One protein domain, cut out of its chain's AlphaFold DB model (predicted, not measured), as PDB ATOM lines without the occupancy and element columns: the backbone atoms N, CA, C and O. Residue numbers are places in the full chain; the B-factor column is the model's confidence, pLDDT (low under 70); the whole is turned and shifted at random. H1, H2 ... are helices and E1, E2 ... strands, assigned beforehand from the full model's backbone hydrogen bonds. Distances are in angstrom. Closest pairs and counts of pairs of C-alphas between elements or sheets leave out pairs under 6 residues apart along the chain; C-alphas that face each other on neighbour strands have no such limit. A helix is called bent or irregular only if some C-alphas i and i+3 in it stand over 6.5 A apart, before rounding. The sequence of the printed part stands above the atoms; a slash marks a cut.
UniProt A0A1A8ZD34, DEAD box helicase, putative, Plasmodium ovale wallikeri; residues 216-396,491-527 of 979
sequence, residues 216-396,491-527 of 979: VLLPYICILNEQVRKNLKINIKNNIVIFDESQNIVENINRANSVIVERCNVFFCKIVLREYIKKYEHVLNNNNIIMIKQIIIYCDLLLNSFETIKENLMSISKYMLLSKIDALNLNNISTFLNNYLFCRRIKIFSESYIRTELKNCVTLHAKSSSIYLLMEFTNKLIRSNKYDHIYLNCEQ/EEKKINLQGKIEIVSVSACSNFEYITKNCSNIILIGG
ATOM      1  N   VAL A 216       1.813  21.525  23.784       87.75
ATOM      2  CA  VAL A 216       0.751  22.295  23.127       87.75
ATOM      3  C   VAL A 216       1.033  23.783  23.303       87.75
ATOM      4  O   VAL A 216       0.986  24.308  24.413       87.75
ATOM      5  N   LEU A 217       1.321  24.471  22.198       89.81
ATOM      6  CA  LEU A 217       1.552  25.915  22.194       89.81
ATOM      7  C   LEU A 217       0.216  26.655  22.093       89.81
ATOM      8  O   LEU A 217      -0.568  26.413  21.174       89.81
ATOM      9  N   LEU A 218      -0.049  27.549  23.044       90.00
ATOM     10  CA  LEU A 218      -1.335  28.228  23.184       90.00
ATOM     11  C   LEU A 218      -1.140  29.705  23.547       90.00
ATOM     12  O   LEU A 218      -0.315  30.015  24.405       90.00
ATOM     13  N   PRO A 219      -1.944  30.619  22.982       91.75
ATOM     14  CA  PRO A 219      -2.068  31.969  23.514       91.75
ATOM     15  C   PRO A 219      -2.653  31.966  24.935       91.75
ATOM     16  O   PRO A 219      -3.473  31.106  25.276       91.75
ATOM     17  N   TYR A 220      -2.336  32.998  25.724       90.62
ATOM     18  CA  TYR A 220      -2.832  33.193  27.095       90.62
ATOM     19  C   TYR A 220      -4.349  32.983  27.223       90.62
ATOM     20  O   TYR A 220      -4.813  32.255  28.099       90.62
ATOM     21  N   ILE A 221      -5.137  33.569  26.313       89.56
ATOM     22  CA  ILE A 221      -6.606  33.516  26.352       89.56
ATOM     23  C   ILE A 221      -7.163  32.085  26.300       89.56
ATOM     24  O   ILE A 221      -8.179  31.804  26.933       89.56
ATOM     25  N   CYS A 222      -6.489  31.160  25.608       90.81
ATOM     26  CA  CYS A 222      -6.923  29.767  25.492       90.81
ATOM     27  C   CYS A 222      -6.766  28.989  26.802       90.81
ATOM     28  O   CYS A 222      -7.488  28.017  27.021       90.81
ATOM     29  N   ILE A 223      -5.841  29.414  27.666       90.94
ATOM     30  CA  ILE A 223      -5.624  28.829  28.991       90.94
ATOM     31  C   ILE A 223      -6.469  29.561  30.032       90.94
ATOM     32  O   ILE A 223      -7.084  28.907  30.867       90.94
ATOM     33  N   LEU A 224      -6.531  30.892  29.982       90.94
ATOM     34  CA  LEU A 224      -7.178  31.715  31.007       90.94
ATOM     35  C   LEU A 224      -8.712  31.709  30.914       90.94
ATOM     36  O   LEU A 224      -9.386  31.718  31.944       90.94
ATOM     37  N   ASN A 225      -9.280  31.655  29.704       87.31
ATOM     38  CA  ASN A 225     -10.729  31.595  29.514       87.31
ATOM     39  C   ASN A 225     -11.215  30.138  29.467       87.31
ATOM     40  O   ASN A 225     -10.919  29.377  28.545       87.31
ATOM     41  N   GLU A 226     -12.018  29.754  30.459       84.31
ATOM     42  CA  GLU A 226     -12.547  28.397  30.601       84.31
ATOM     43  C   GLU A 226     -13.414  27.945  29.415       84.31
ATOM     44  O   GLU A 226     -13.329  26.783  29.008       84.31
ATOM     45  N   GLN A 227     -14.233  28.832  28.844       80.06
ATOM     46  CA  GLN A 227     -15.108  28.486  27.720       80.06
ATOM     47  C   GLN A 227     -14.284  28.170  26.470       80.06
ATOM     48  O   GLN A 227     -14.530  27.167  25.799       80.06
ATOM     49  N   VAL A 228     -13.256  28.980  26.196       85.12
ATOM     50  CA  VAL A 228     -12.323  28.756  25.080       85.12
ATOM     51  C   VAL A 228     -11.567  27.443  25.280       85.12
ATOM     52  O   VAL A 228     -11.509  26.619  24.367       85.12
ATOM     53  N   ARG A 229     -11.065  27.203  26.494       88.06
ATOM     54  CA  ARG A 229     -10.339  25.983  26.862       88.06
ATOM     55  C   ARG A 229     -11.174  24.716  26.647       88.06
ATOM     56  O   ARG A 229     -10.718  23.782  25.986       88.06
ATOM     57  N   LYS A 230     -12.424  24.709  27.129       84.38
ATOM     58  CA  LYS A 230     -13.392  23.613  26.924       84.38
ATOM     59  C   LYS A 230     -13.695  23.403  25.442       84.38
ATOM     60  O   LYS A 230     -13.664  22.272  24.962       84.38
ATOM     61  N   ASN A 231     -13.916  24.490  24.702       83.75
ATOM     62  CA  ASN A 231     -14.179  24.428  23.267       83.75
ATOM     63  C   ASN A 231     -13.011  23.831  22.490       83.75
ATOM     64  O   ASN A 231     -13.262  23.124  21.522       83.75
ATOM     65  N   LEU A 232     -11.768  24.075  22.902       85.38
ATOM     66  CA  LEU A 232     -10.562  23.515  22.288       85.38
ATOM     67  C   LEU A 232     -10.192  22.118  22.811       85.38
ATOM     68  O   LEU A 232      -9.199  21.571  22.356       85.38
ATOM     69  N   LYS A 233     -10.981  21.521  23.720       85.44
ATOM     70  CA  LYS A 233     -10.688  20.220  24.360       85.44
ATOM     71  C   LYS A 233      -9.340  20.189  25.101       85.44
ATOM     72  O   LYS A 233      -8.753  19.126  25.283       85.44
ATOM     73  N   ILE A 234      -8.873  21.345  25.568       89.38
ATOM     74  CA  ILE A 234      -7.631  21.458  26.333       89.38
ATOM     75  C   ILE A 234      -7.928  21.091  27.786       89.38
ATOM     76  O   ILE A 234      -8.732  21.745  28.453       89.38
ATOM     77  N   ASN A 235      -7.264  20.056  28.290       88.50
ATOM     78  CA  ASN A 235      -7.304  19.708  29.703       88.50
ATOM     79  C   ASN A 235      -6.080  20.300  30.409       88.50
ATOM     80  O   ASN A 235      -4.958  20.086  29.965       88.50
ATOM     81  N   ILE A 236      -6.283  21.024  31.510       90.44
ATOM     82  CA  ILE A 236      -5.183  21.523  32.359       90.44
ATOM     83  C   ILE A 236      -4.972  20.662  33.607       90.44
ATOM     84  O   ILE A 236      -3.955  20.800  34.282       90.44
ATOM     85  N   LYS A 237      -5.919  19.770  33.923       90.25
ATOM     86  CA  LYS A 237      -5.843  18.933  35.116       90.25
ATOM     87  C   LYS A 237      -4.648  17.987  35.012       90.25
ATOM     88  O   LYS A 237      -4.543  17.266  34.024       90.25
ATOM     89  N   ASN A 238      -3.796  17.984  36.035       85.75
ATOM     90  CA  ASN A 238      -2.564  17.186  36.115       85.75
ATOM     91  C   ASN A 238      -1.526  17.464  35.009       85.75
ATOM     92  O   ASN A 238      -0.594  16.684  34.849       85.75
ATOM     93  N   ASN A 239      -1.640  18.584  34.290       90.75
ATOM     94  CA  ASN A 239      -0.654  19.002  33.294       90.75
ATOM     95  C   ASN A 239       0.256  20.109  33.839       90.75
ATOM     96  O   ASN A 239      -0.093  20.810  34.796       90.75
ATOM     97  N   ILE A 240       1.432  20.253  33.226       93.06
ATOM     98  CA  ILE A 240       2.356  21.361  33.487       93.06
ATOM     99  C   ILE A 240       1.956  22.528  32.588       93.06
ATOM    100  O   ILE A 240       1.830  22.365  31.375       93.06
ATOM    101  N   VAL A 241       1.765  23.707  33.176       93.44
ATOM    102  CA  VAL A 241       1.456  24.935  32.438       93.44
ATOM    103  C   VAL A 241       2.630  25.892  32.554       93.44
ATOM    104  O   VAL A 241       3.028  26.265  33.656       93.44
ATOM    105  N   ILE A 242       3.171  26.296  31.408       94.00
ATOM    106  CA  ILE A 242       4.286  27.237  31.317       94.00
ATOM    107  C   ILE A 242       3.756  28.540  30.724       94.00
ATOM    108  O   ILE A 242       3.226  28.543  29.612       94.00
ATOM    109  N   PHE A 243       3.899  29.637  31.461       92.88
ATOM    110  CA  PHE A 243       3.641  30.982  30.958       92.88
ATOM    111  C   PHE A 243       4.977  31.636  30.606       92.88
ATOM    112  O   PHE A 243       5.793  31.916  31.483       92.88
ATOM    113  N   ASP A 244       5.198  31.862  29.315       91.19
ATOM    114  CA  ASP A 244       6.343  32.625  28.814       91.19
ATOM    115  C   ASP A 244       6.003  34.118  28.747       91.19
ATOM    116  O   ASP A 244       4.839  34.472  28.541       91.19
ATOM    117  N   GLU A 245       6.986  34.991  28.939       86.38
ATOM    118  CA  GLU A 245       6.788  36.437  29.138       86.38
ATOM    119  C   GLU A 245       5.777  36.739  30.257       86.38
ATOM    120  O   GLU A 245       4.875  37.579  30.146       86.38
ATOM    121  N   SER A 246       5.928  36.012  31.367       88.81
ATOM    122  CA  SER A 246       5.019  36.043  32.512       88.81
ATOM    123  C   SER A 246       4.845  37.426  33.120       88.81
ATOM    124  O   SER A 246       3.862  37.638  33.821       88.81
ATOM    125  N   GLN A 247       5.697  38.409  32.817       84.94
ATOM    126  CA  GLN A 247       5.462  39.787  33.233       84.94
ATOM    127  C   GLN A 247       4.099  40.331  32.767       84.94
ATOM    128  O   GLN A 247       3.540  41.198  33.435       84.94
ATOM    129  N   ASN A 248       3.505  39.767  31.715       86.06
ATOM    130  CA  ASN A 248       2.192  40.166  31.213       86.06
ATOM    131  C   ASN A 248       1.024  39.331  31.788       86.06
ATOM    132  O   ASN A 248      -0.130  39.560  31.420       86.06
ATOM    133  N   ILE A 249       1.266  38.357  32.677       90.69
ATOM    134  CA  ILE A 249       0.234  37.408  33.140       90.69
ATOM    135  C   ILE A 249      -0.940  38.087  33.849       90.69
ATOM    136  O   ILE A 249      -2.089  37.802  33.523       90.69
ATOM    137  N   VAL A 250      -0.679  39.017  34.771       89.00
ATOM    138  CA  VAL A 250      -1.722  39.699  35.559       89.00
ATOM    139  C   VAL A 250      -2.650  40.503  34.650       89.00
ATOM    140  O   VAL A 250      -3.875  40.395  34.733       89.00
ATOM    141  N   GLU A 251      -2.067  41.262  33.723       87.00
ATOM    142  CA  GLU A 251      -2.810  42.052  32.745       87.00
ATOM    143  C   GLU A 251      -3.655  41.161  31.824       87.00
ATOM    144  O   GLU A 251      -4.818  41.478  31.551       87.00
ATOM    145  N   ASN A 252      -3.110  40.018  31.398       90.56
ATOM    146  CA  ASN A 252      -3.826  39.035  30.589       90.56
ATOM    147  C   ASN A 252      -4.957  38.339  31.360       90.56
ATOM    148  O   ASN A 252      -6.023  38.127  30.783       90.56
ATOM    149  N   ILE A 253      -4.786  38.028  32.651       91.81
ATOM    150  CA  ILE A 253      -5.861  37.484  33.501       91.81
ATOM    151  C   ILE A 253      -7.005  38.491  33.607       91.81
ATOM    152  O   ILE A 253      -8.164  38.131  33.379       91.81
ATOM    153  N   ASN A 254      -6.693  39.750  33.907       91.19
ATOM    154  CA  ASN A 254      -7.692  40.808  34.032       91.19
ATOM    155  C   ASN A 254      -8.409  41.068  32.697       91.19
ATOM    156  O   ASN A 254      -9.639  41.153  32.669       91.19
ATOM    157  N   ARG A 255      -7.683  41.103  31.568       89.12
ATOM    158  CA  ARG A 255      -8.277  41.225  30.220       89.12
ATOM    159  C   ARG A 255      -9.160  40.038  29.852       89.12
ATOM    160  O   ARG A 255     -10.280  40.257  29.413       89.12
ATOM    161  N   ALA A 256      -8.699  38.806  30.066       88.12
ATOM    162  CA  ALA A 256      -9.457  37.593  29.746       88.12
ATOM    163  C   ALA A 256     -10.768  37.470  30.540       88.12
ATOM    164  O   ALA A 256     -11.664  36.725  30.144       88.12
ATOM    165  N   ASN A 257     -10.871  38.177  31.667       89.50
ATOM    166  CA  ASN A 257     -12.054  38.205  32.519       89.50
ATOM    167  C   ASN A 257     -12.816  39.536  32.453       89.50
ATOM    168  O   ASN A 257     -13.770  39.696  33.212       89.50
ATOM    169  N   SER A 258     -12.434  40.465  31.575       91.38
ATOM    170  CA  SER A 258     -13.164  41.710  31.322       91.38
ATOM    171  C   SER A 258     -13.962  41.591  30.027       91.38
ATOM    172  O   SER A 258     -13.468  41.040  29.048       91.38
ATOM    173  N   VAL A 259     -15.194  42.102  30.005       92.25
ATOM    174  CA  VAL A 259     -16.094  41.990  28.842       92.25
ATOM    175  C   VAL A 259     -16.743  43.337  28.563       92.25
ATOM    176  O   VAL A 259     -17.143  44.036  29.494       92.25
ATOM    177  N   ILE A 260     -16.853  43.695  27.284       92.31
ATOM    178  CA  ILE A 260     -17.430  44.962  26.823       92.31
ATOM    179  C   ILE A 260     -18.657  44.674  25.963       92.31
ATOM    180  O   ILE A 260     -18.613  43.829  25.068       92.31
ATOM    181  N   VAL A 261     -19.730  45.425  26.195       92.31
ATOM    182  CA  VAL A 261     -20.909  45.464  25.330       92.31
ATOM    183  C   VAL A 261     -21.253  46.903  24.987       92.31
ATOM    184  O   VAL A 261     -21.431  47.755  25.854       92.31
ATOM    185  N   GLU A 262     -21.357  47.171  23.693       90.81
ATOM    186  CA  GLU A 262     -21.723  48.480  23.163       90.81
ATOM    187  C   GLU A 262     -23.241  48.620  23.047       90.81
ATOM    188  O   GLU A 262     -23.943  47.662  22.703       90.81
ATOM    189  N   ARG A 263     -23.747  49.841  23.255       89.44
ATOM    190  CA  ARG A 263     -25.173  50.176  23.131       89.44
ATOM    191  C   ARG A 263     -25.733  49.748  21.776       89.44
ATOM    192  O   ARG A 263     -26.815  49.164  21.701       89.44
ATOM    193  N   CYS A 264     -24.957  49.959  20.714       86.19
ATOM    194  CA  CYS A 264     -25.353  49.592  19.362       86.19
ATOM    195  C   CYS A 264     -25.494  48.070  19.152       86.19
ATOM    196  O   CYS A 264     -26.390  47.646  18.421       86.19
ATOM    197  N   ASN A 265     -24.686  47.246  19.830       89.62
ATOM    198  CA  ASN A 265     -24.757  45.783  19.736       89.62
ATOM    199  C   ASN A 265     -26.001  45.247  20.455       89.62
ATOM    200  O   ASN A 265     -26.696  44.378  19.926       89.62
ATOM    201  N   VAL A 266     -26.339  45.812  21.620       91.50
ATOM    202  CA  VAL A 266     -27.571  45.466  22.357       91.50
ATOM    203  C   VAL A 266     -28.810  45.848  21.552       91.50
ATOM    204  O   VAL A 266     -29.734  45.045  21.408       91.50
ATOM    205  N   PHE A 267     -28.817  47.057  20.985       89.38
ATOM    206  CA  PHE A 267     -29.914  47.541  20.152       89.38
ATOM    207  C   PHE A 267     -30.112  46.667  18.908       89.38
ATOM    208  O   PHE A 267     -31.230  46.230  18.628       89.38
ATOM    209  N   PHE A 268     -29.022  46.332  18.215       88.44
ATOM    210  CA  PHE A 268     -29.056  45.429  17.069       88.44
ATOM    211  C   PHE A 268     -29.599  44.043  17.452       88.44
ATOM    212  O   PHE A 268     -30.520  43.542  16.808       88.44
ATOM    213  N   CYS A 269     -29.110  43.450  18.549       91.56
ATOM    214  CA  CYS A 269     -29.630  42.185  19.076       91.56
ATOM    215  C   CYS A 269     -31.139  42.225  19.320       91.56
ATOM    216  O   CYS A 269     -31.853  41.311  18.911       91.56
ATOM    217  N   LYS A 270     -31.631  43.282  19.969       91.88
ATOM    218  CA  LYS A 270     -33.056  43.463  20.261       91.88
ATOM    219  C   LYS A 270     -33.903  43.448  18.989       91.88
ATOM    220  O   LYS A 270     -34.930  42.770  18.956       91.88
ATOM    221  N   ILE A 271     -33.487  44.176  17.954       88.12
ATOM    222  CA  ILE A 271     -34.226  44.248  16.687       88.12
ATOM    223  C   ILE A 271     -34.225  42.891  15.984       88.12
ATOM    224  O   ILE A 271     -35.291  42.385  15.640       88.12
ATOM    225  N   VAL A 272     -33.056  42.258  15.851       90.31
ATOM    226  CA  VAL A 272     -32.937  40.944  15.200       90.31
ATOM    227  C   VAL A 272     -33.811  39.899  15.895       90.31
ATOM    228  O   VAL A 272     -34.471  39.110  15.224       90.31
ATOM    229  N   LEU A 273     -33.859  39.891  17.230       92.69
ATOM    230  CA  LEU A 273     -34.700  38.956  17.981       92.69
ATOM    231  C   LEU A 273     -36.200  39.223  17.784       92.69
ATOM    232  O   LEU A 273     -36.973  38.268  17.701       92.69
ATOM    233  N   ARG A 274     -36.621  40.490  17.665       92.06
ATOM    234  CA  ARG A 274     -38.019  40.853  17.363       92.06
ATOM    235  C   ARG A 274     -38.431  40.381  15.971       92.06
ATOM    236  O   ARG A 274     -39.470  39.740  15.839       92.06
ATOM    237  N   GLU A 275     -37.600  40.630  14.964       89.44
ATOM    238  CA  GLU A 275     -37.866  40.189  13.589       89.44
ATOM    239  C   GLU A 275     -37.818  38.663  13.452       89.44
ATOM    240  O   GLU A 275     -38.607  38.068  12.719       89.44
ATOM    241  N   TYR A 276     -36.956  37.996  14.223       91.44
ATOM    242  CA  TYR A 276     -36.920  36.538  14.269       91.44
ATOM    243  C   TYR A 276     -38.223  35.943  14.822       91.44
ATOM    244  O   TYR A 276     -38.712  34.956  14.271       91.44
ATOM    245  N   ILE A 277     -38.808  36.541  15.872       92.31
ATOM    246  CA  ILE A 277     -40.131  36.127  16.367       92.31
ATOM    247  C   ILE A 277     -41.180  36.341  15.278       92.31
ATOM    248  O   ILE A 277     -41.872  35.386  14.953       92.31
ATOM    249  N   LYS A 278     -41.263  37.538  14.679       89.94
ATOM    250  CA  LYS A 278     -42.273  37.849  13.650       89.94
ATOM    251  C   LYS A 278     -42.231  36.870  12.475       89.94
ATOM    252  O   LYS A 278     -43.263  36.389  12.030       89.94
ATOM    253  N   LYS A 279     -41.033  36.539  11.983       89.19
ATOM    254  CA  LYS A 279     -40.875  35.655  10.818       89.19
ATOM    255  C   LYS A 279     -41.184  34.187  11.113       89.19
ATOM    256  O   LYS A 279     -41.616  33.464  10.219       89.19
ATOM    257  N   TYR A 280     -40.908  33.722  12.331       89.38
ATOM    258  CA  TYR A 280     -41.006  32.305  12.696       89.38
ATOM    259  C   TYR A 280     -42.047  32.029  13.785       89.38
ATOM    260  O   TYR A 280     -42.000  30.965  14.402       89.38
ATOM    261  N   GLU A 281     -42.995  32.940  14.010       86.50
ATOM    262  CA  GLU A 281     -44.002  32.849  15.074       86.50
ATOM    263  C   GLU A 281     -44.756  31.514  15.043       86.50
ATOM    264  O   GLU A 281     -44.861  30.839  16.061       86.50
ATOM    265  N   HIS A 282     -45.158  31.065  13.851       85.19
ATOM    266  CA  HIS A 282     -45.879  29.804  13.651       85.19
ATOM    267  C   HIS A 282     -45.018  28.533  13.789       85.19
ATOM    268  O   HIS A 282     -45.556  27.431  13.848       85.19
ATOM    269  N   VAL A 283     -43.686  28.656  13.807       90.12
ATOM    270  CA  VAL A 283     -42.742  27.516  13.846       90.12
ATOM    271  C   VAL A 283     -42.077  27.379  15.218       90.12
ATOM    272  O   VAL A 283     -41.595  26.306  15.587       90.12
ATOM    273  N   LEU A 284     -41.995  28.468  15.981       87.81
ATOM    274  CA  LEU A 284     -41.334  28.488  17.278       87.81
ATOM    275  C   LEU A 284     -42.253  27.940  18.371       87.81
ATOM    276  O   LEU A 284     -43.389  28.359  18.528       87.81
ATOM    277  N   ASN A 285     -41.712  27.041  19.194       89.81
ATOM    278  CA  ASN A 285     -42.389  26.594  20.409       89.81
ATOM    279  C   ASN A 285     -42.604  27.778  21.381       89.81
ATOM    280  O   ASN A 285     -41.711  28.617  21.533       89.81
ATOM    281  N   ASN A 286     -43.731  27.791  22.100       88.69
ATOM    282  CA  ASN A 286     -44.095  28.794  23.106       88.69
ATOM    283  C   ASN A 286     -42.966  29.067  24.111       88.69
ATOM    284  O   ASN A 286     -42.668  30.224  24.396       88.69
ATOM    285  N   ASN A 287     -42.267  28.027  24.578       89.19
ATOM    286  CA  ASN A 287     -41.127  28.190  25.490       89.19
ATOM    287  C   ASN A 287     -39.995  29.020  24.865       89.19
ATOM    288  O   ASN A 287     -39.454  29.913  25.512       89.19
ATOM    289  N   ASN A 288     -39.672  28.782  23.589       89.50
ATOM    290  CA  ASN A 288     -38.651  29.558  22.881       89.50
ATOM    291  C   ASN A 288     -39.101  31.008  22.689       89.50
ATOM    292  O   ASN A 288     -38.290  31.916  22.841       89.50
ATOM    293  N   ILE A 289     -40.385  31.239  22.395       90.62
ATOM    294  CA  ILE A 289     -40.941  32.592  22.260       90.62
ATOM    295  C   ILE A 289     -40.828  33.348  23.587       90.62
ATOM    296  O   ILE A 289     -40.373  34.491  23.595       90.62
ATOM    297  N   ILE A 290     -41.189  32.719  24.710       91.31
ATOM    298  CA  ILE A 290     -41.080  33.327  26.044       91.31
ATOM    299  C   ILE A 290     -39.617  33.653  26.366       91.31
ATOM    300  O   ILE A 290     -39.333  34.776  26.775       91.31
ATOM    301  N   MET A 291     -38.681  32.727  26.126       92.50
ATOM    302  CA  MET A 291     -37.251  32.971  26.366       92.50
ATOM    303  C   MET A 291     -36.701  34.102  25.491       92.50
ATOM    304  O   MET A 291     -36.001  34.982  25.988       92.50
ATOM    305  N   ILE A 292     -37.052  34.148  24.201       93.62
ATOM    306  CA  ILE A 292     -36.623  35.241  23.316       93.62
ATOM    307  C   ILE A 292     -37.234  36.575  23.771       93.62
ATOM    308  O   ILE A 292     -36.534  37.587  23.790       93.62
ATOM    309  N   LYS A 293     -38.501  36.594  24.207       93.81
ATOM    310  CA  LYS A 293     -39.135  37.786  24.797       93.81
ATOM    311  C   LYS A 293     -38.430  38.232  26.081       93.81
ATOM    312  O   LYS A 293     -38.206  39.426  26.248       93.81
ATOM    313  N   GLN A 294     -38.016  37.307  26.947       94.69
ATOM    314  CA  GLN A 294     -37.211  37.629  28.132       94.69
ATOM    315  C   GLN A 294     -35.852  38.234  27.758       94.69
ATOM    316  O   GLN A 294     -35.437  39.207  28.380       94.69
ATOM    317  N   ILE A 295     -35.189  37.728  26.712       95.06
ATOM    318  CA  ILE A 295     -33.938  38.317  26.204       95.06
ATOM    319  C   ILE A 295     -34.180  39.722  25.637       95.06
ATOM    320  O   ILE A 295     -33.364  40.611  25.850       95.06
ATOM    321  N   ILE A 296     -35.306  39.958  24.959       95.25
ATOM    322  CA  ILE A 296     -35.681  41.300  24.487       95.25
ATOM    323  C   ILE A 296     -35.864  42.260  25.672       95.25
ATOM    324  O   ILE A 296     -35.325  43.363  25.625       95.25
ATOM    325  N   ILE A 297     -36.548  41.834  26.741       95.19
ATOM    326  CA  ILE A 297     -36.702  42.629  27.973       95.19
ATOM    327  C   ILE A 297     -35.337  42.884  28.623       95.19
ATOM    328  O   ILE A 297     -35.058  43.996  29.063       95.19
ATOM    329  N   TYR A 298     -34.452  41.889  28.643       95.56
ATOM    330  CA  TYR A 298     -33.086  42.058  29.132       95.56
ATOM    331  C   TYR A 298     -32.308  43.104  28.318       95.56
ATOM    332  O   TYR A 298     -31.680  43.987  28.900       95.56
ATOM    333  N   CYS A 299     -32.411  43.075  26.985       94.19
ATOM    334  CA  CYS A 299     -31.857  44.125  26.131       94.19
ATOM    335  C   CYS A 299     -32.475  45.499  26.435       94.19
ATOM    336  O   CYS A 299     -31.750  46.488  26.430       94.19
ATOM    337  N   ASP A 300     -33.780  45.578  26.717       93.62
ATOM    338  CA  ASP A 300     -34.447  46.828  27.105       93.62
ATOM    339  C   ASP A 300     -33.884  47.394  28.416       93.62
ATOM    340  O   ASP A 300     -33.570  48.580  28.483       93.62
ATOM    341  N   LEU A 301     -33.670  46.556  29.433       93.56
ATOM    342  CA  LEU A 301     -33.057  46.983  30.697       93.56
ATOM    343  C   LEU A 301     -31.611  47.461  30.510       93.56
ATOM    344  O   LEU A 301     -31.230  48.494  31.063       93.56
ATOM    345  N   LEU A 302     -30.817  46.760  29.692       92.12
ATOM    346  CA  LEU A 302     -29.457  47.190  29.356       92.12
ATOM    347  C   LEU A 302     -29.453  48.527  28.603       92.12
ATOM    348  O   LEU A 302     -28.650  49.398  28.928       92.12
ATOM    349  N   LEU A 303     -30.358  48.723  27.641       90.88
ATOM    350  CA  LEU A 303     -30.484  49.988  26.910       90.88
ATOM    351  C   LEU A 303     -30.895  51.140  27.835       90.88
ATOM    352  O   LEU A 303     -30.284  52.204  27.783       90.88
ATOM    353  N   ASN A 304     -31.849  50.899  28.736       89.38
ATOM    354  CA  ASN A 304     -32.273  51.885  29.731       89.38
ATOM    355  C   ASN A 304     -31.139  52.244  30.699       89.38
ATOM    356  O   ASN A 304     -31.056  53.388  31.139       89.38
ATOM    357  N   SER A 305     -30.238  51.301  31.004       88.12
ATOM    358  CA  SER A 305     -29.117  51.543  31.920       88.12
ATOM    359  C   SER A 305     -28.153  52.635  31.439       88.12
ATOM    360  O   SER A 305     -27.546  53.304  32.268       88.12
ATOM    361  N   PHE A 306     -28.064  52.877  30.127       85.12
ATOM    362  CA  PHE A 306     -27.266  53.976  29.572       85.12
ATOM    363  C   PHE A 306     -27.875  55.365  29.829       85.12
ATOM    364  O   PHE A 306     -27.158  56.359  29.765       85.12
ATOM    365  N   GLU A 307     -29.183  55.456  30.080       83.31
ATOM    366  CA  GLU A 307     -29.894  56.728  30.287       83.31
ATOM    367  C   GLU A 307     -30.167  56.999  31.768       83.31
ATOM    368  O   GLU A 307     -30.060  58.133  32.233       83.31
ATOM    369  N   THR A 308     -30.516  55.959  32.528       83.69
ATOM    370  CA  THR A 308     -30.925  56.097  33.930       83.69
ATOM    371  C   THR A 308     -29.747  56.249  34.886       83.69
ATOM    372  O   THR A 308     -29.876  56.896  35.927       83.69
ATOM    373  N   ILE A 309     -28.598  55.656  34.560       83.38
ATOM    374  CA  ILE A 309     -27.446  55.590  35.454       83.38
ATOM    375  C   ILE A 309     -26.461  56.712  35.118       83.38
ATOM    376  O   ILE A 309     -25.850  56.723  34.056       83.38
ATOM    377  N   LYS A 310     -26.285  57.651  36.057       79.62
ATOM    378  CA  LYS A 310     -25.363  58.794  35.915       79.62
ATOM    379  C   LYS A 310     -23.941  58.513  36.410       79.62
ATOM    380  O   LYS A 310     -23.021  59.262  36.103       79.62
ATOM    381  N   GLU A 311     -23.759  57.477  37.225       82.25
ATOM    382  CA  GLU A 311     -22.443  57.108  37.742       82.25
ATOM    383  C   GLU A 311     -21.672  56.271  36.715       82.25
ATOM    384  O   GLU A 311     -22.135  55.212  36.300       82.25
ATOM    385  N   ASN A 312     -20.462  56.707  36.359       84.81
ATOM    386  CA  ASN A 312     -19.643  56.022  35.355       84.81
ATOM    387  C   ASN A 312     -18.925  54.777  35.894       84.81
ATOM    388  O   ASN A 312     -18.529  53.927  35.109       84.81
ATOM    389  N   LEU A 313     -18.732  54.644  37.209       88.31
ATOM    390  CA  LEU A 313     -18.028  53.509  37.810       88.31
ATOM    391  C   LEU A 313     -18.737  53.036  39.077       88.31
ATOM    392  O   LEU A 313     -18.949  53.818  40.000       88.31
ATOM    393  N   MET A 314     -19.054  51.743  39.150       90.38
ATOM    394  CA  MET A 314     -19.731  51.152  40.308       90.38
ATOM    395  C   MET A 314     -19.410  49.673  40.509       90.38
ATOM    396  O   MET A 314     -18.874  49.004  39.631       90.38
ATOM    397  N   SER A 315     -19.756  49.139  41.682       90.81
ATOM    398  CA  SER A 315     -19.781  47.690  41.923       90.81
ATOM    399  C   SER A 315     -20.914  47.019  41.143       90.81
ATOM    400  O   SER A 315     -21.969  47.627  40.944       90.81
ATOM    401  N   ILE A 316     -20.763  45.735  40.830       91.44
ATOM    402  CA  ILE A 316     -21.793  44.953  40.128       91.44
ATOM    403  C   ILE A 316     -23.116  44.909  40.886       91.44
ATOM    404  O   ILE A 316     -24.160  45.113  40.278       91.44
ATOM    405  N   SER A 317     -23.096  44.708  42.206       90.50
ATOM    406  CA  SER A 317     -24.324  44.654  43.014       90.50
ATOM    407  C   SER A 317     -25.122  45.958  42.926       90.50
ATOM    408  O   SER A 317     -26.336  45.931  42.746       90.50
ATOM    409  N   LYS A 318     -24.429  47.104  42.972       91.06
ATOM    410  CA  LYS A 318     -25.045  48.425  42.783       91.06
ATOM    411  C   LYS A 318     -25.633  48.580  41.378       91.06
ATOM    412  O   LYS A 318     -26.769  49.023  41.251       91.06
ATOM    413  N   TYR A 319     -24.902  48.176  40.338       92.19
ATOM    414  CA  TYR A 319     -25.413  48.221  38.966       92.19
ATOM    415  C   TYR A 319     -26.644  47.332  38.778       92.19
ATOM    416  O   TYR A 319     -27.608  47.760  38.151       92.19
ATOM    417  N   MET A 320     -26.646  46.116  39.332       90.44
ATOM    418  CA  MET A 320     -27.776  45.190  39.219       90.44
ATOM    419  C   MET A 320     -29.059  45.774  39.800       90.44
ATOM    420  O   MET A 320     -30.100  45.708  39.150       90.44
ATOM    421  N   LEU A 321     -28.945  46.433  40.952       89.94
ATOM    422  CA  LEU A 321     -30.054  47.124  41.599       89.94
ATOM    423  C   LEU A 321     -30.535  48.342  40.789       89.94
ATOM    424  O   LEU A 321     -31.732  48.521  40.581       89.94
ATOM    425  N   LEU A 322     -29.611  49.184  40.304       90.06
ATOM    426  CA  LEU A 322     -29.958  50.405  39.559       90.06
ATOM    427  C   LEU A 322     -30.543  50.110  38.168       90.06
ATOM    428  O   LEU A 322     -31.451  50.807  37.716       90.06
ATOM    429  N   SER A 323     -30.041  49.074  37.497       89.19
ATOM    430  CA  SER A 323     -30.514  48.631  36.177       89.19
ATOM    431  C   SER A 323     -31.793  47.790  36.234       89.19
ATOM    432  O   SER A 323     -32.399  47.552  35.190       89.19
ATOM    433  N   LYS A 324     -32.223  47.360  37.432       91.31
ATOM    434  CA  LYS A 324     -33.386  46.479  37.665       91.31
ATOM    435  C   LYS A 324     -33.291  45.122  36.959       91.31
ATOM    436  O   LYS A 324     -34.305  44.492  36.659       91.31
ATOM    437  N   ILE A 325     -32.076  44.684  36.629       90.00
ATOM    438  CA  ILE A 325     -31.838  43.395  35.964       90.00
ATOM    439  C   ILE A 325     -32.021  42.232  36.952       90.00
ATOM    440  O   ILE A 325     -32.327  41.118  36.535       90.00
ATOM    441  N   ASP A 326     -31.900  42.496  38.252       87.25
ATOM    442  CA  ASP A 326     -32.216  41.569  39.342       87.25
ATOM    443  C   ASP A 326     -33.661  41.036  39.300       87.25
ATOM    444  O   ASP A 326     -33.918  39.925  39.762       87.25
ATOM    445  N   ALA A 327     -34.589  41.768  38.676       89.25
ATOM    446  CA  ALA A 327     -35.957  41.311  38.430       89.25
ATOM    447  C   ALA A 327     -36.059  40.161  37.403       89.25
ATOM    448  O   ALA A 327     -37.104  39.513  37.306       89.25
ATOM    449  N   LEU A 328     -35.008  39.903  36.616       90.44
ATOM    450  CA  LEU A 328     -34.959  38.822  35.631       90.44
ATOM    451  C   LEU A 328     -34.168  37.622  36.155       90.44
ATOM    452  O   LEU A 328     -33.121  37.756  36.786       90.44
ATOM    453  N   ASN A 329     -34.604  36.414  35.788       90.19
ATOM    454  CA  ASN A 329     -33.814  35.212  36.036       90.19
ATOM    455  C   ASN A 329     -32.663  35.108  35.017       90.19
ATOM    456  O   ASN A 329     -32.790  34.485  33.957       90.19
ATOM    457  N   LEU A 330     -31.528  35.728  35.355       90.88
ATOM    458  CA  LEU A 330     -30.321  35.736  34.526       90.88
ATOM    459  C   LEU A 330     -29.762  34.335  34.245       90.88
ATOM    460  O   LEU A 330     -29.200  34.124  33.173       90.88
ATOM    461  N   ASN A 331     -29.944  33.367  35.149       91.56
ATOM    462  CA  ASN A 331     -29.480  31.996  34.930       91.56
ATOM    463  C   ASN A 331     -30.255  31.330  33.788       91.56
ATOM    464  O   ASN A 331     -29.647  30.742  32.894       91.56
ATOM    465  N   ASN A 332     -31.580  31.493  33.743       91.06
ATOM    466  CA  ASN A 332     -32.395  30.979  32.638       91.06
ATOM    467  C   ASN A 332     -31.994  31.630  31.306       91.06
ATOM    468  O   ASN A 332     -31.777  30.933  30.314       91.06
ATOM    469  N   ILE A 333     -31.802  32.950  31.298       92.56
ATOM    470  CA  ILE A 333     -31.343  33.686  30.110       92.56
ATOM    471  C   ILE A 333     -29.965  33.182  29.653       92.56
ATOM    472  O   ILE A 333     -29.777  32.883  28.474       92.56
ATOM    473  N   SER A 334     -29.019  33.031  30.580       92.00
ATOM    474  CA  SER A 334     -27.677  32.512  30.302       92.00
ATOM    475  C   SER A 334     -27.718  31.087  29.748       92.00
ATOM    476  O   SER A 334     -27.085  30.819  28.729       92.00
ATOM    477  N   THR A 335     -28.493  30.174  30.340       91.50
ATOM    478  CA  THR A 335     -28.613  28.792  29.832       91.50
ATOM    479  C   THR A 335     -29.154  28.747  28.403       91.50
ATOM    480  O   THR A 335     -28.639  27.989  27.580       91.50
ATOM    481  N   PHE A 336     -30.123  29.604  28.071       92.31
ATOM    482  CA  PHE A 336     -30.666  29.695  26.718       92.31
ATOM    483  C   PHE A 336     -29.667  30.312  25.726       92.31
ATOM    484  O   PHE A 336     -29.491  29.785  24.626       92.31
ATOM    485  N   LEU A 337     -28.960  31.381  26.115       91.50
ATOM    486  CA  LEU A 337     -27.915  32.009  25.294       91.50
ATOM    487  C   LEU A 337     -26.701  31.091  25.078       91.50
ATOM    488  O   LEU A 337     -26.102  31.111  24.006       91.50
ATOM    489  N   ASN A 338     -26.370  30.230  26.042       87.81
ATOM    490  CA  ASN A 338     -25.292  29.243  25.916       87.81
ATOM    491  C   ASN A 338     -25.617  28.103  24.930       87.81
ATOM    492  O   ASN A 338     -24.738  27.309  24.585       87.81
ATOM    493  N   ASN A 339     -26.850  28.020  24.415       90.31
ATOM    494  CA  ASN A 339     -27.185  27.088  23.348       90.31
ATOM    495  C   ASN A 339     -26.564  27.539  22.012       90.31
ATOM    496  O   ASN A 339     -27.079  28.417  21.312       90.31
ATOM    497  N   TYR A 340     -25.474  26.876  21.613       84.56
ATOM    498  CA  TYR A 340     -24.736  27.207  20.391       84.56
ATOM    499  C   TYR A 340     -25.603  27.157  19.121       84.56
ATOM    500  O   TYR A 340     -25.374  27.929  18.187       84.56
ATOM    501  N   LEU A 341     -26.606  26.269  19.060       88.06
ATOM    502  CA  LEU A 341     -27.501  26.166  17.905       88.06
ATOM    503  C   LEU A 341     -28.408  27.386  17.807       88.06
ATOM    504  O   LEU A 341     -28.651  27.862  16.699       88.06
ATOM    505  N   PHE A 342     -28.885  27.894  18.944       90.69
ATOM    506  CA  PHE A 342     -29.700  29.099  18.996       90.69
ATOM    507  C   PHE A 342     -28.900  30.316  18.517       90.69
ATOM    508  O   PHE A 342     -29.266  30.919  17.507       90.69
ATOM    509  N   CYS A 343     -27.756  30.610  19.143       90.06
ATOM    510  CA  CYS A 343     -26.909  31.745  18.760       90.06
ATOM    511  C   CYS A 343     -26.447  31.663  17.298       90.06
ATOM    512  O   CYS A 343     -26.459  32.663  16.577       90.06
ATOM    513  N   ARG A 344     -26.129  30.458  16.801       89.50
ATOM    514  CA  ARG A 344     -25.800  30.238  15.385       89.50
ATOM    515  C   ARG A 344     -26.985  30.513  14.463       89.50
ATOM    516  O   ARG A 344     -26.785  31.128  13.420       89.50
ATOM    517  N   ARG A 345     -28.196  30.068  14.809       90.94
ATOM    518  CA  ARG A 345     -29.409  30.334  14.015       90.94
ATOM    519  C   ARG A 345     -29.721  31.826  13.962       90.94
ATOM    520  O   ARG A 345     -29.976  32.323  12.872       90.94
ATOM    521  N   ILE A 346     -29.630  32.530  15.091       91.25
ATOM    522  CA  ILE A 346     -29.826  33.986  15.154       91.25
ATOM    523  C   ILE A 346     -28.769  34.718  14.331       91.25
ATOM    524  O   ILE A 346     -29.120  35.591  13.545       91.25
ATOM    525  N   LYS A 347     -27.494  34.321  14.423       90.81
ATOM    526  CA  LYS A 347     -26.433  34.894  13.584       90.81
ATOM    527  C   LYS A 347     -26.710  34.689  12.093       90.81
ATOM    528  O   LYS A 347     -26.704  35.657  11.341       90.81
ATOM    529  N   ILE A 348     -27.012  33.461  11.665       90.25
ATOM    530  CA  ILE A 348     -27.331  33.165  10.255       90.25
ATOM    531  C   ILE A 348     -28.557  33.957   9.797       90.25
ATOM    532  O   ILE A 348     -28.577  34.473   8.682       90.25
ATOM    533  N   PHE A 349     -29.577  34.061  10.651       90.00
ATOM    534  CA  PHE A 349     -30.743  34.883  10.369       90.00
ATOM    535  C   PHE A 349     -30.354  36.352  10.210       90.00
ATOM    536  O   PHE A 349     -30.746  36.941   9.216       90.00
ATOM    537  N   SER A 350     -29.533  36.909  11.104       86.19
ATOM    538  CA  SER A 350     -29.061  38.293  11.005       86.19
ATOM    539  C   SER A 350     -28.294  38.551   9.704       86.19
ATOM    540  O   SER A 350     -28.574  39.522   9.018       86.19
ATOM    541  N   GLU A 351     -27.401  37.641   9.298       85.81
ATOM    542  CA  GLU A 351     -26.654  37.751   8.040       85.81
ATOM    543  C   GLU A 351     -27.576  37.656   6.821       85.81
ATOM    544  O   GLU A 351     -27.394  38.389   5.850       85.81
ATOM    545  N   SER A 352     -28.560  36.754   6.860       84.81
ATOM    546  CA  SER A 352     -29.553  36.619   5.794       84.81
ATOM    547  C   SER A 352     -30.455  37.841   5.714       84.81
ATOM    548  O   SER A 352     -30.745  38.274   4.611       84.81
ATOM    549  N   TYR A 353     -30.897  38.359   6.857       79.69
ATOM    550  CA  TYR A 353     -31.795  39.500   6.968       79.69
ATOM    551  C   TYR A 353     -31.121  40.770   6.450       79.69
ATOM    552  O   TYR A 353     -31.699  41.469   5.628       79.69
ATOM    553  N   ILE A 354     -29.853  40.995   6.824       75.81
ATOM    554  CA  ILE A 354     -29.035  42.079   6.263       75.81
ATOM    555  C   ILE A 354     -28.920  41.921   4.739       75.81
ATOM    556  O   ILE A 354     -29.180  42.858   4.005       75.81
ATOM    557  N   ARG A 355     -28.604  40.723   4.230       73.38
ATOM    558  CA  ARG A 355     -28.446  40.517   2.776       73.38
ATOM    559  C   ARG A 355     -29.726  40.714   1.965       73.38
ATOM    560  O   ARG A 355     -29.629  41.067   0.793       73.38
ATOM    561  N   THR A 356     -30.890  40.390   2.524       68.81
ATOM    562  CA  THR A 356     -32.165  40.480   1.800       68.81
ATOM    563  C   THR A 356     -32.778  41.869   1.877       68.81
ATOM    564  O   THR A 356     -33.254  42.347   0.854       68.81
ATOM    565  N   GLU A 357     -32.729  42.507   3.049       64.81
ATOM    566  CA  GLU A 357     -33.452  43.755   3.338       64.81
ATOM    567  C   GLU A 357     -32.556  45.011   3.343       64.81
ATOM    568  O   GLU A 357     -33.085  46.111   3.297       64.81
ATOM    569  N   LEU A 358     -31.221  44.875   3.415       60.53
ATOM    570  CA  LEU A 358     -30.248  45.975   3.579       60.53
ATOM    571  C   LEU A 358     -29.049  45.789   2.633       60.53
ATOM    572  O   LEU A 358     -27.958  45.374   3.042       60.53
ATOM    573  N   LYS A 359     -29.238  46.039   1.336       56.19
ATOM    574  CA  LYS A 359     -28.247  45.661   0.310       56.19
ATOM    575  C   LYS A 359     -26.938  46.472   0.343       56.19
ATOM    576  O   LYS A 359     -25.972  46.018  -0.264       56.19
ATOM    577  N   ASN A 360     -26.847  47.570   1.108       53.44
ATOM    578  CA  ASN A 360     -25.705  48.503   1.048       53.44
ATOM    579  C   ASN A 360     -24.916  48.736   2.360       53.44
ATOM    580  O   ASN A 360     -24.002  49.559   2.381       53.44
ATOM    581  N   CYS A 361     -25.166  48.002   3.453       52.31
ATOM    582  CA  CYS A 361     -24.511  48.280   4.746       52.31
ATOM    583  C   CYS A 361     -23.407  47.277   5.152       52.31
ATOM    584  O   CYS A 361     -23.647  46.307   5.879       52.31
ATOM    585  N   VAL A 362     -22.150  47.565   4.788       55.19
ATOM    586  CA  VAL A 362     -20.960  46.808   5.254       55.19
ATOM    587  C   VAL A 362     -20.800  46.876   6.785       55.19
ATOM    588  O   VAL A 362     -20.392  45.900   7.421       55.19
ATOM    589  N   THR A 363     -21.185  47.994   7.407       57.25
ATOM    590  CA  THR A 363     -21.065  48.245   8.857       57.25
ATOM    591  C   THR A 363     -21.986  47.361   9.709       57.25
ATOM    592  O   THR A 363     -21.621  46.977  10.822       57.25
ATOM    593  N   LEU A 364     -23.158  46.971   9.192       59.16
ATOM    594  CA  LEU A 364     -24.115  46.094   9.883       59.16
ATOM    595  C   LEU A 364     -23.698  44.617   9.831       59.16
ATOM    596  O   LEU A 364     -23.952  43.874  10.781       59.16
ATOM    597  N   HIS A 365     -22.981  44.190   8.786       58.50
ATOM    598  CA  HIS A 365     -22.456  42.824   8.695       58.50
ATOM    599  C   HIS A 365     -21.503  42.475   9.848       58.50
ATOM    600  O   HIS A 365     -21.562  41.358  10.379       58.50
ATOM    601  N   ALA A 366     -20.696  43.442  10.296       61.25
ATOM    602  CA  ALA A 366     -19.818  43.291  11.457       61.25
ATOM    603  C   ALA A 366     -20.595  42.994  12.758       61.25
ATOM    604  O   ALA A 366     -20.091  42.295  13.638       61.25
ATOM    605  N   LYS A 367     -21.857  43.436  12.859       72.81
ATOM    606  CA  LYS A 367     -22.707  43.290  14.054       72.81
ATOM    607  C   LYS A 367     -23.498  41.983  14.106       72.81
ATOM    608  O   LYS A 367     -24.116  41.688  15.129       72.81
ATOM    609  N   SER A 368     -23.418  41.135  13.082       79.06
ATOM    610  CA  SER A 368     -24.061  39.804  13.046       79.06
ATOM    611  C   SER A 368     -23.713  38.896  14.240       79.06
ATOM    612  O   SER A 368     -24.468  37.990  14.594       79.06
ATOM    613  N   SER A 369     -22.577  39.143  14.899       86.31
ATOM    614  CA  SER A 369     -22.120  38.375  16.065       86.31
ATOM    615  C   SER A 369     -22.541  38.977  17.415       86.31
ATOM    616  O   SER A 369     -22.148  38.447  18.451       86.31
ATOM    617  N   SER A 370     -23.379  40.023  17.433       90.19
ATOM    618  CA  SER A 370     -23.809  40.714  18.664       90.19
ATOM    619  C   SER A 370     -24.449  39.775  19.695       90.19
ATOM    620  O   SER A 370     -24.272  39.971  20.893       90.19
ATOM    621  N   ILE A 371     -25.129  38.709  19.250       92.50
ATOM    622  CA  ILE A 371     -25.745  37.729  20.159       92.50
ATOM    623  C   ILE A 371     -24.703  36.983  21.006       92.50
ATOM    624  O   ILE A 371     -24.961  36.677  22.167       92.50
ATOM    625  N   TYR A 372     -23.505  36.740  20.460       91.31
ATOM    626  CA  TYR A 372     -22.403  36.120  21.198       91.31
ATOM    627  C   TYR A 372     -21.775  37.093  22.197       91.31
ATOM    628  O   TYR A 372     -21.435  36.673  23.298       91.31
ATOM    629  N   LEU A 373     -21.685  38.383  21.854       90.88
ATOM    630  CA  LEU A 373     -21.217  39.420  22.782       90.88
ATOM    631  C   LEU A 373     -22.182  39.580  23.963       90.88
ATOM    632  O   LEU A 373     -21.749  39.671  25.109       90.88
ATOM    633  N   LEU A 374     -23.493  39.542  23.695       93.12
ATOM    634  CA  LEU A 374     -24.516  39.545  24.740       93.12
ATOM    635  C   LEU A 374     -24.388  38.311  25.645       93.12
ATOM    636  O   LEU A 374     -24.373  38.450  26.863       93.12
ATOM    637  N   MET A 375     -24.233  37.118  25.059       92.56
ATOM    638  CA  MET A 375     -24.003  35.870  25.799       92.56
ATOM    639  C   MET A 375     -22.762  35.955  26.700       92.56
ATOM    640  O   MET A 375     -22.829  35.596  27.877       92.56
ATOM    641  N   GLU A 376     -21.631  36.423  26.170       89.62
ATOM    642  CA  GLU A 376     -20.378  36.555  26.920       89.62
ATOM    643  C   GLU A 376     -20.524  37.537  28.089       89.62
ATOM    644  O   GLU A 376     -20.125  37.229  29.215       89.62
ATOM    645  N   PHE A 377     -21.184  38.671  27.855       93.38
ATOM    646  CA  PHE A 377     -21.463  39.667  28.884       93.38
ATOM    647  C   PHE A 377     -22.376  39.137  29.982       93.38
ATOM    648  O   PHE A 377     -22.045  39.278  31.156       93.38
ATOM    649  N   THR A 378     -23.481  38.471  29.634       93.19
ATOM    650  CA  THR A 378     -24.390  37.872  30.625       93.19
ATOM    651  C   THR A 378     -23.678  36.811  31.461       93.19
ATOM    652  O   THR A 378     -23.794  36.809  32.685       93.19
ATOM    653  N   ASN A 379     -22.888  35.940  30.828       91.44
ATOM    654  CA  ASN A 379     -22.107  34.924  31.535       91.44
ATOM    655  C   ASN A 379     -21.083  35.554  32.486       91.44
ATOM    656  O   ASN A 379     -20.932  35.102  33.624       91.44
ATOM    657  N   LYS A 380     -20.376  36.600  32.040       91.12
ATOM    658  CA  LYS A 380     -19.428  37.307  32.900       91.12
ATOM    659  C   LYS A 380     -20.147  38.007  34.047       91.12
ATOM    660  O   LYS A 380     -19.667  37.901  35.168       91.12
ATOM    661  N   LEU A 381     -21.288  38.647  33.812       92.12
ATOM    662  CA  LEU A 381     -22.079  39.324  34.840       92.12
ATOM    663  C   LEU A 381     -22.482  38.375  35.978       92.12
ATOM    664  O   LEU A 381     -22.328  38.731  37.140       92.12
ATOM    665  N   ILE A 382     -22.889  37.144  35.646       91.00
ATOM    666  CA  ILE A 382     -23.218  36.093  36.628       91.00
ATOM    667  C   ILE A 382     -21.967  35.598  37.373       91.00
ATOM    668  O   ILE A 382     -22.004  35.406  38.584       91.00
ATOM    669  N   ARG A 383     -20.847  35.386  36.664       88.38
ATOM    670  CA  ARG A 383     -19.590  34.865  37.245       88.38
ATOM    671  C   ARG A 383     -18.779  35.926  37.999       88.38
ATOM    672  O   ARG A 383     -17.746  35.607  38.586       88.38
ATOM    673  N   SER A 384     -19.171  37.191  37.920       89.38
ATOM    674  CA  SER A 384     -18.372  38.280  38.467       89.38
ATOM    675  C   SER A 384     -18.296  38.210  39.990       89.38
ATOM    676  O   SER A 384     -19.243  37.810  40.662       89.38
ATOM    677  N   ASN A 385     -17.151  38.602  40.542       87.88
ATOM    678  CA  ASN A 385     -16.929  38.585  41.985       87.88
ATOM    679  C   ASN A 385     -17.072  39.985  42.599       87.88
ATOM    680  O   ASN A 385     -17.279  40.977  41.905       87.88
ATOM    681  N   LYS A 386     -16.938  40.069  43.926       87.56
ATOM    682  CA  LYS A 386     -17.105  41.319  44.682       87.56
ATOM    683  C   LYS A 386     -16.104  42.431  44.334       87.56
ATOM    684  O   LYS A 386     -16.341  43.572  44.714       87.56
ATOM    685  N   TYR A 387     -14.990  42.102  43.677       89.56
ATOM    686  CA  TYR A 387     -13.950  43.064  43.302       89.56
ATOM    687  C   TYR A 387     -14.083  43.546  41.856       89.56
ATOM    688  O   TYR A 387     -13.368  44.453  41.448       89.56
ATOM    689  N   ASP A 388     -14.946  42.919  41.061       91.88
ATOM    690  CA  ASP A 388     -15.181  43.340  39.691       91.88
ATOM    691  C   ASP A 388     -16.072  44.603  39.684       91.88
ATOM    692  O   ASP A 388     -16.970  44.786  40.514       91.88
ATOM    693  N   HIS A 389     -15.817  45.496  38.731       92.69
ATOM    694  CA  HIS A 389     -16.501  46.782  38.608       92.69
ATOM    695  C   HIS A 389     -17.218  46.896  37.266       92.69
ATOM    696  O   HIS A 389     -16.834  46.260  36.289       92.69
ATOM    697  N   ILE A 390     -18.248  47.732  37.203       92.06
ATOM    698  CA  ILE A 390     -18.906  48.113  35.955       92.06
ATOM    699  C   ILE A 390     -18.537  49.552  35.642       92.06
ATOM    700  O   ILE A 390     -18.734  50.446  36.466       92.06
ATOM    701  N   TYR A 391     -17.991  49.739  34.446       90.75
ATOM    702  CA  TYR A 391     -17.692  51.029  33.861       90.75
ATOM    703  C   TYR A 391     -18.703  51.329  32.751       90.75
ATOM    704  O   TYR A 391     -18.814  50.586  31.774       90.75
ATOM    705  N   LEU A 392     -19.449  52.415  32.923       87.94
ATOM    706  CA  LEU A 392     -20.393  52.955  31.957       87.94
ATOM    707  C   LEU A 392     -19.766  54.195  31.333       87.94
ATOM    708  O   LEU A 392     -19.421  55.141  32.036       87.94
ATOM    709  N   ASN A 393     -19.615  54.182  30.011       82.62
ATOM    710  CA  ASN A 393     -19.291  55.388  29.266       82.62
ATOM    711  C   ASN A 393     -20.547  55.857  28.536       82.62
ATOM    712  O   ASN A 393     -20.906  55.283  27.503       82.62
ATOM    713  N   CYS A 394     -21.203  56.872  29.093       68.06
ATOM    714  CA  CYS A 394     -22.300  57.593  28.464       68.06
ATOM    715  C   CYS A 394     -21.752  58.962  28.053       68.06
ATOM    716  O   CYS A 394     -21.693  59.864  28.886       68.06
ATOM    717  N   GLU A 395     -21.290  59.125  26.812       57.78
ATOM    718  CA  GLU A 395     -20.888  60.453  26.338       57.78
ATOM    719  C   GLU A 395     -22.141  61.343  26.289       57.78
ATOM    720  O   GLU A 395     -23.054  61.122  25.492       57.78
ATOM    721  N   GLN A 396     -22.220  62.301  27.216       45.19
ATOM    722  CA  GLN A 396     -23.245  63.336  27.230       45.19
ATOM    723  C   GLN A 396     -22.786  64.453  26.290       45.19
ATOM    724  O   GLN A 396     -21.707  65.009  26.476       45.19
ATOM    725  N   GLU A 491     -33.050  58.751  13.448       46.59
ATOM    726  CA  GLU A 491     -33.255  60.173  13.146       46.59
ATOM    727  C   GLU A 491     -34.482  60.779  13.853       46.59
ATOM    728  O   GLU A 491     -34.338  61.798  14.529       46.59
ATOM    729  N   GLU A 492     -35.663  60.143  13.831       43.53
ATOM    730  CA  GLU A 492     -36.881  60.675  14.482       43.53
ATOM    731  C   GLU A 492     -36.813  60.615  16.019       43.53
ATOM    732  O   GLU A 492     -37.507  61.376  16.695       43.53
ATOM    733  N   LYS A 493     -35.989  59.728  16.609       42.53
ATOM    734  CA  LYS A 493     -35.892  59.557  18.079       42.53
ATOM    735  C   LYS A 493     -34.592  60.043  18.722       42.53
ATOM    736  O   LYS A 493     -34.450  59.869  19.933       42.53
ATOM    737  N   LYS A 494     -33.645  60.630  17.974       47.62
ATOM    738  CA  LYS A 494     -32.321  61.052  18.492       47.62
ATOM    739  C   LYS A 494     -31.658  59.982  19.381       47.62
ATOM    740  O   LYS A 494     -31.123  60.289  20.450       47.62
ATOM    741  N   ILE A 495     -31.729  58.701  19.004       55.56
ATOM    742  CA  ILE A 495     -31.178  57.634  19.851       55.56
ATOM    743  C   ILE A 495     -29.658  57.667  19.719       55.56
ATOM    744  O   ILE A 495     -29.101  57.181  18.739       55.56
ATOM    745  N   ASN A 496     -28.978  58.205  20.733       63.69
ATOM    746  CA  ASN A 496     -27.528  58.130  20.808       63.69
ATOM    747  C   ASN A 496     -27.103  56.649  20.861       63.69
ATOM    748  O   ASN A 496     -27.405  55.938  21.820       63.69
ATOM    749  N   LEU A 497     -26.442  56.164  19.810       68.56
ATOM    750  CA  LEU A 497     -25.909  54.798  19.734       68.56
ATOM    751  C   LEU A 497     -24.488  54.692  20.300       68.56
ATOM    752  O   LEU A 497     -23.944  53.585  20.369       68.56
ATOM    753  N   GLN A 498     -23.896  55.815  20.711       69.88
ATOM    754  CA  GLN A 498     -22.600  55.853  21.368       69.88
ATOM    755  C   GLN A 498     -22.769  55.516  22.849       69.88
ATOM    756  O   GLN A 498     -23.610  56.066  23.559       69.88
ATOM    757  N   GLY A 499     -21.979  54.552  23.303       80.69
ATOM    758  CA  GLY A 499     -21.944  54.137  24.695       80.69
ATOM    759  C   GLY A 499     -21.516  52.688  24.841       80.69
ATOM    760  O   GLY A 499     -21.832  51.836  24.005       80.69
ATOM    761  N   LYS A 500     -20.790  52.399  25.920       89.94
ATOM    762  CA  LYS A 500     -20.364  51.036  26.252       89.94
ATOM    763  C   LYS A 500     -20.514  50.738  27.738       89.94
ATOM    764  O   LYS A 500     -20.305  51.615  28.574       89.94
ATOM    765  N   ILE A 501     -20.842  49.486  28.027       91.94
ATOM    766  CA  ILE A 501     -20.809  48.892  29.361       91.94
ATOM    767  C   ILE A 501     -19.634  47.926  29.384       91.94
ATOM    768  O   ILE A 501     -19.582  46.981  28.597       91.94
ATOM    769  N   GLU A 502     -18.682  48.169  30.268       92.69
ATOM    770  CA  GLU A 502     -17.508  47.324  30.461       92.69
ATOM    771  C   GLU A 502     -17.553  46.730  31.866       92.69
ATOM    772  O   GLU A 502     -17.554  47.459  32.856       92.69
ATOM    773  N   ILE A 503     -17.577  45.400  31.963       93.88
ATOM    774  CA  ILE A 503     -17.281  44.710  33.218       93.88
ATOM    775  C   ILE A 503     -15.760  44.647  33.321       93.88
ATOM    776  O   ILE A 503     -15.108  43.912  32.579       93.88
ATOM    777  N   VAL A 504     -15.206  45.439  34.229       92.12
ATOM    778  CA  VAL A 504     -13.775  45.564  34.493       92.12
ATOM    779  C   VAL A 504     -13.412  44.582  35.596       92.12
ATOM    780  O   VAL A 504     -13.760  44.781  36.762       92.12
ATOM    781  N   SER A 505     -12.694  43.524  35.233       91.94
ATOM    782  CA  SER A 505     -12.167  42.579  36.210       91.94
ATOM    783  C   SER A 505     -10.758  42.980  36.629       91.94
ATOM    784  O   SER A 505      -9.873  43.127  35.788       91.94
ATOM    785  N   VAL A 506     -10.562  43.160  37.934       89.56
ATOM    786  CA  VAL A 506      -9.250  43.440  38.553       89.56
ATOM    787  C   VAL A 506      -8.780  42.297  39.451       89.56
ATOM    788  O   VAL A 506      -7.731  42.374  40.079       89.56
ATOM    789  N   SER A 507      -9.564  41.225  39.508       89.06
ATOM    790  CA  SER A 507      -9.466  40.144  40.480       89.06
ATOM    791  C   SER A 507      -8.529  39.017  40.035       89.06
ATOM    792  O   SER A 507      -8.916  37.845  39.997       89.06
ATOM    793  N   ALA A 508      -7.290  39.369  39.679       89.88
ATOM    794  CA  ALA A 508      -6.329  38.438  39.090       89.88
ATOM    795  C   ALA A 508      -6.102  37.183  39.951       89.88
ATOM    796  O   ALA A 508      -6.211  36.073  39.433       89.88
ATOM    797  N   CYS A 509      -5.885  37.334  41.262       87.69
ATOM    798  CA  CYS A 509      -5.625  36.199  42.153       87.69
ATOM    799  C   CYS A 509      -6.830  35.249  42.231       87.69
ATOM    800  O   CYS A 509      -6.683  34.038  42.092       87.69
ATOM    801  N   SER A 510      -8.045  35.795  42.366       86.44
ATOM    802  CA  SER A 510      -9.278  34.996  42.425       86.44
ATOM    803  C   SER A 510      -9.554  34.255  41.112       86.44
ATOM    804  O   SER A 510      -9.972  33.101  41.119       86.44
ATOM    805  N   ASN A 511      -9.318  34.909  39.971       88.00
ATOM    806  CA  ASN A 511      -9.536  34.308  38.654       88.00
ATOM    807  C   ASN A 511      -8.476  33.246  38.313       88.00
ATOM    808  O   ASN A 511      -8.758  32.326  37.542       88.00
ATOM    809  N   PHE A 512      -7.270  33.362  38.875       90.44
ATOM    810  CA  PHE A 512      -6.172  32.422  38.649       90.44
ATOM    811  C   PHE A 512      -6.239  31.182  39.550       90.44
ATOM    812  O   PHE A 512      -5.727  30.128  39.178       90.44
ATOM    813  N   GLU A 513      -6.951  31.259  40.677       87.69
ATOM    814  CA  GLU A 513      -7.082  30.186  41.674       87.69
ATOM    815  C   GLU A 513      -7.546  28.840  41.086       87.69
ATOM    816  O   GLU A 513      -7.088  27.769  41.485       87.69
ATOM    817  N   TYR A 514      -8.445  28.863  40.096       86.75
ATOM    818  CA  TYR A 514      -8.869  27.633  39.420       86.75
ATOM    819  C   TYR A 514      -7.702  26.947  38.697       86.75
ATOM    820  O   TYR A 514      -7.621  25.719  38.664       86.75
ATOM    821  N   ILE A 515      -6.805  27.724  38.093       89.38
ATOM    822  CA  ILE A 515      -5.651  27.201  37.358       89.38
ATOM    823  C   ILE A 515      -4.626  26.664  38.358       89.38
ATOM    824  O   ILE A 515      -4.174  25.533  38.185       89.38
ATOM    825  N   THR A 516      -4.338  27.400  39.438       87.56
ATOM    826  CA  THR A 516      -3.392  26.964  40.483       87.56
ATOM    827  C   THR A 516      -3.807  25.657  41.148       87.56
ATOM    828  O   THR A 516      -2.956  24.802  41.365       87.56
ATOM    829  N   LYS A 517      -5.107  25.453  41.391       86.88
ATOM    830  CA  LYS A 517      -5.624  24.237  42.040       86.88
ATOM    831  C   LYS A 517      -5.661  22.999  41.143       86.88
ATOM    832  O   LYS A 517      -5.590  21.886  41.654       86.88
ATOM    833  N   ASN A 518      -5.848  23.169  39.832       88.44
ATOM    834  CA  ASN A 518      -6.051  22.039  38.915       88.44
ATOM    835  C   ASN A 518      -4.774  21.594  38.192       88.44
ATOM    836  O   ASN A 518      -4.677  20.427  37.808       88.44
ATOM    837  N   CYS A 519      -3.818  22.496  37.967       89.69
ATOM    838  CA  CYS A 519      -2.570  22.150  37.285       89.69
ATOM    839  C   CYS A 519      -1.649  21.334  38.200       89.69
ATOM    840  O   CYS A 519      -1.672  21.493  39.417       89.69
ATOM    841  N   SER A 520      -0.804  20.482  37.608       88.88
ATOM    842  CA  SER A 520       0.235  19.775  38.368       88.88
ATOM    843  C   SER A 520       1.331  20.745  38.811       88.88
ATOM    844  O   SER A 520       1.672  20.797  39.988       88.88
ATOM    845  N   ASN A 521       1.847  21.535  37.867       89.62
ATOM    846  CA  ASN A 521       2.849  22.567  38.108       89.62
ATOM    847  C   ASN A 521       2.549  23.784  37.232       89.62
ATOM    848  O   ASN A 521       2.130  23.637  36.081       89.62
ATOM    849  N   ILE A 522       2.796  24.975  37.770       91.19
ATOM    850  CA  ILE A 522       2.751  26.232  37.024       91.19
ATOM    851  C   ILE A 522       4.151  26.817  37.038       91.19
ATOM    852  O   ILE A 522       4.737  26.995  38.105       91.19
ATOM    853  N   ILE A 523       4.678  27.112  35.857       91.94
ATOM    854  CA  ILE A 523       5.995  27.715  35.688       91.94
ATOM    855  C   ILE A 523       5.789  29.089  35.061       91.94
ATOM    856  O   ILE A 523       5.260  29.199  33.956       91.94
ATOM    857  N   LEU A 524       6.198  30.129  35.783       91.12
ATOM    858  CA  LEU A 524       6.239  31.495  35.273       91.12
ATOM    859  C   LEU A 524       7.670  31.797  34.823       91.12
ATOM    860  O   LEU A 524       8.591  31.741  35.635       91.12
ATOM    861  N   ILE A 525       7.857  32.088  33.537       90.06
ATOM    862  CA  ILE A 525       9.157  32.410  32.938       90.06
ATOM    863  C   ILE A 525       9.095  33.831  32.374       90.06
ATOM    864  O   ILE A 525       8.110  34.211  31.745       90.06
ATOM    865  N   GLY A 526      10.138  34.624  32.611       83.50
ATOM    866  CA  GLY A 526      10.295  35.951  32.021       83.50
ATOM    867  C   GLY A 526      11.654  36.558  32.365       83.50
ATOM    868  O   GLY A 526      12.182  36.329  33.453       83.50
ATOM    869  N   GLY A 527      12.222  37.337  31.442       75.06
ATOM    870  CA  GLY A 527      13.526  37.991  31.633       75.06
ATOM    871  C   GLY A 527      13.488  39.202  32.574       75.06
ATOM    872  O   GLY A 527      14.521  39.628  33.082       75.06
TER     873      GLY A 527
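What this domain is: This is residues 216 to 396 and 491 to 527 of the 979 residues of the protein "DEAD box helicase, putative" of Plasmodium ovale wallikeri (UniProt A0A1A8ZD34). The model has two lobes: the larger is a four-stranded sheet with H5, H6 and H9 over one face, and the smaller is the strand pair E1 and E6 with H1, H2, H3 and H10. In the larger lobe H4 and H7 each pack on both H5 and H9, and H8 packs on H9 and H4; the chain passes between the lobes from H3 to E2 and from E5 to H10. The printed part has 218 residues with ten named helices and six named strands, in the order H1 H2 E1 H3 E2 H4 H5 E3 H6 H7 H8 H9 E4 E5 H10 E6, and its class is mixed, helices and strands. The large sheet runs E2 E5 E4 E3, antiparallel throughout, and E1 and E6 are parallel. The whole is compact, with a radius of gyration of the C-alphas of 19.4 A and spans of 57 by 38 by 35 A.

How they stand to each other: H1, residues 220 to 224, and H2, residues 226 to 231, touch only at the corner, closest at the C-alphas of Cys 222 and Arg 229, 5.3 A. E1, residues 240 to 243, is parallel to E6, residues 521 to 524, with N 241 and O 521 2.9 A apart. H3, residues 246 to 256, touches H1, closest at the C-alphas of Ile 221 and Ala 256, 6.0 A. H10, residues 508 to 518, touches H3 about perpendicular, at 77 degrees, closest at the C-alphas of Ile 253 and Ala 508, 5.7 A. E2, residues 259 to 262, is an edge strand antiparallel to E5, residues 500 to 504 (N 261 and O 501, 2.9 A). E5 is antiparallel to E4, residues 389 to 393, with N 391 and O 502 2.8 A apart. E4 is antiparallel to the edge strand E3, residues 313 to 315, with N 390 and O 314 2.8 A apart. H4, residues 263 to 280, and H5, residues 286 to 308, form a helical hairpin at a shallow tilt of 24 degrees, closest at the C-alphas of Lys 270 and Ile 296, 5.4 A. H4 only grazes the sheet, with residues 263 to 266. H5, H6, residues 316 to 323, and H9, residues 362 to 383, are on the same face, two layers, helices on one face of a sheet. H9 lies over E2 at a height over the sheet of 5.0 A, and H6 over E4 and E3 at 10.2 A. H7, residues 330 to 337, touches H9 at a steep tilt of 41 degrees, closest at the C-alphas of Leu 337 and Met 375, 5.5 A. H8, residues 340 to 357, forms a helical hairpin with H9 at a shallow tilt of 25 degrees, and touches H4 about perpendicular at 88 degrees, with residues 346 to 350 alone. Each O i to N i+4 pair is within hydrogen-bond range in H1, H2, H4, H6, H7 and H8; the counts are 5 of 7 in H3, 17 of 19 in H5, 11 of 18 in H9 and 5 of 7 in H10.

Where its parts are: H1 begins at C-alpha 220, (-2.832, 33.193, 27.095), and E6 ends at C-alpha 524, (6.239, 31.495, 35.273). H3 is 14.8 A long, H4 26.1 A, H5 32.2 A, H8 25.3 A and H10 16.4 A. H9, 34.2 A, has a kink of 41 degrees near residue 369. H3, H9 and H10 are irregular: C-alphas 247 and 250 are 7.6 A apart, 368 and 371 7.6 A, and, only just, 511 and 514 6.8 A.

The domain as a whole: The C-alphas farthest apart, of His 282 and Gly 527, are 62.6 A apart. Residues 397 to 490 are not printed, and C-alphas 396 and 491 are 17.6 A apart across the cut. Of the links that are printed whole, none is long. Residues 356 to 361, of which 356 and 357 belong to H8, stand free. The mean pLDDT of the printed part is 86.0; it is under 70 in residues 356 to 366, 394 to 396 and 491 to 498.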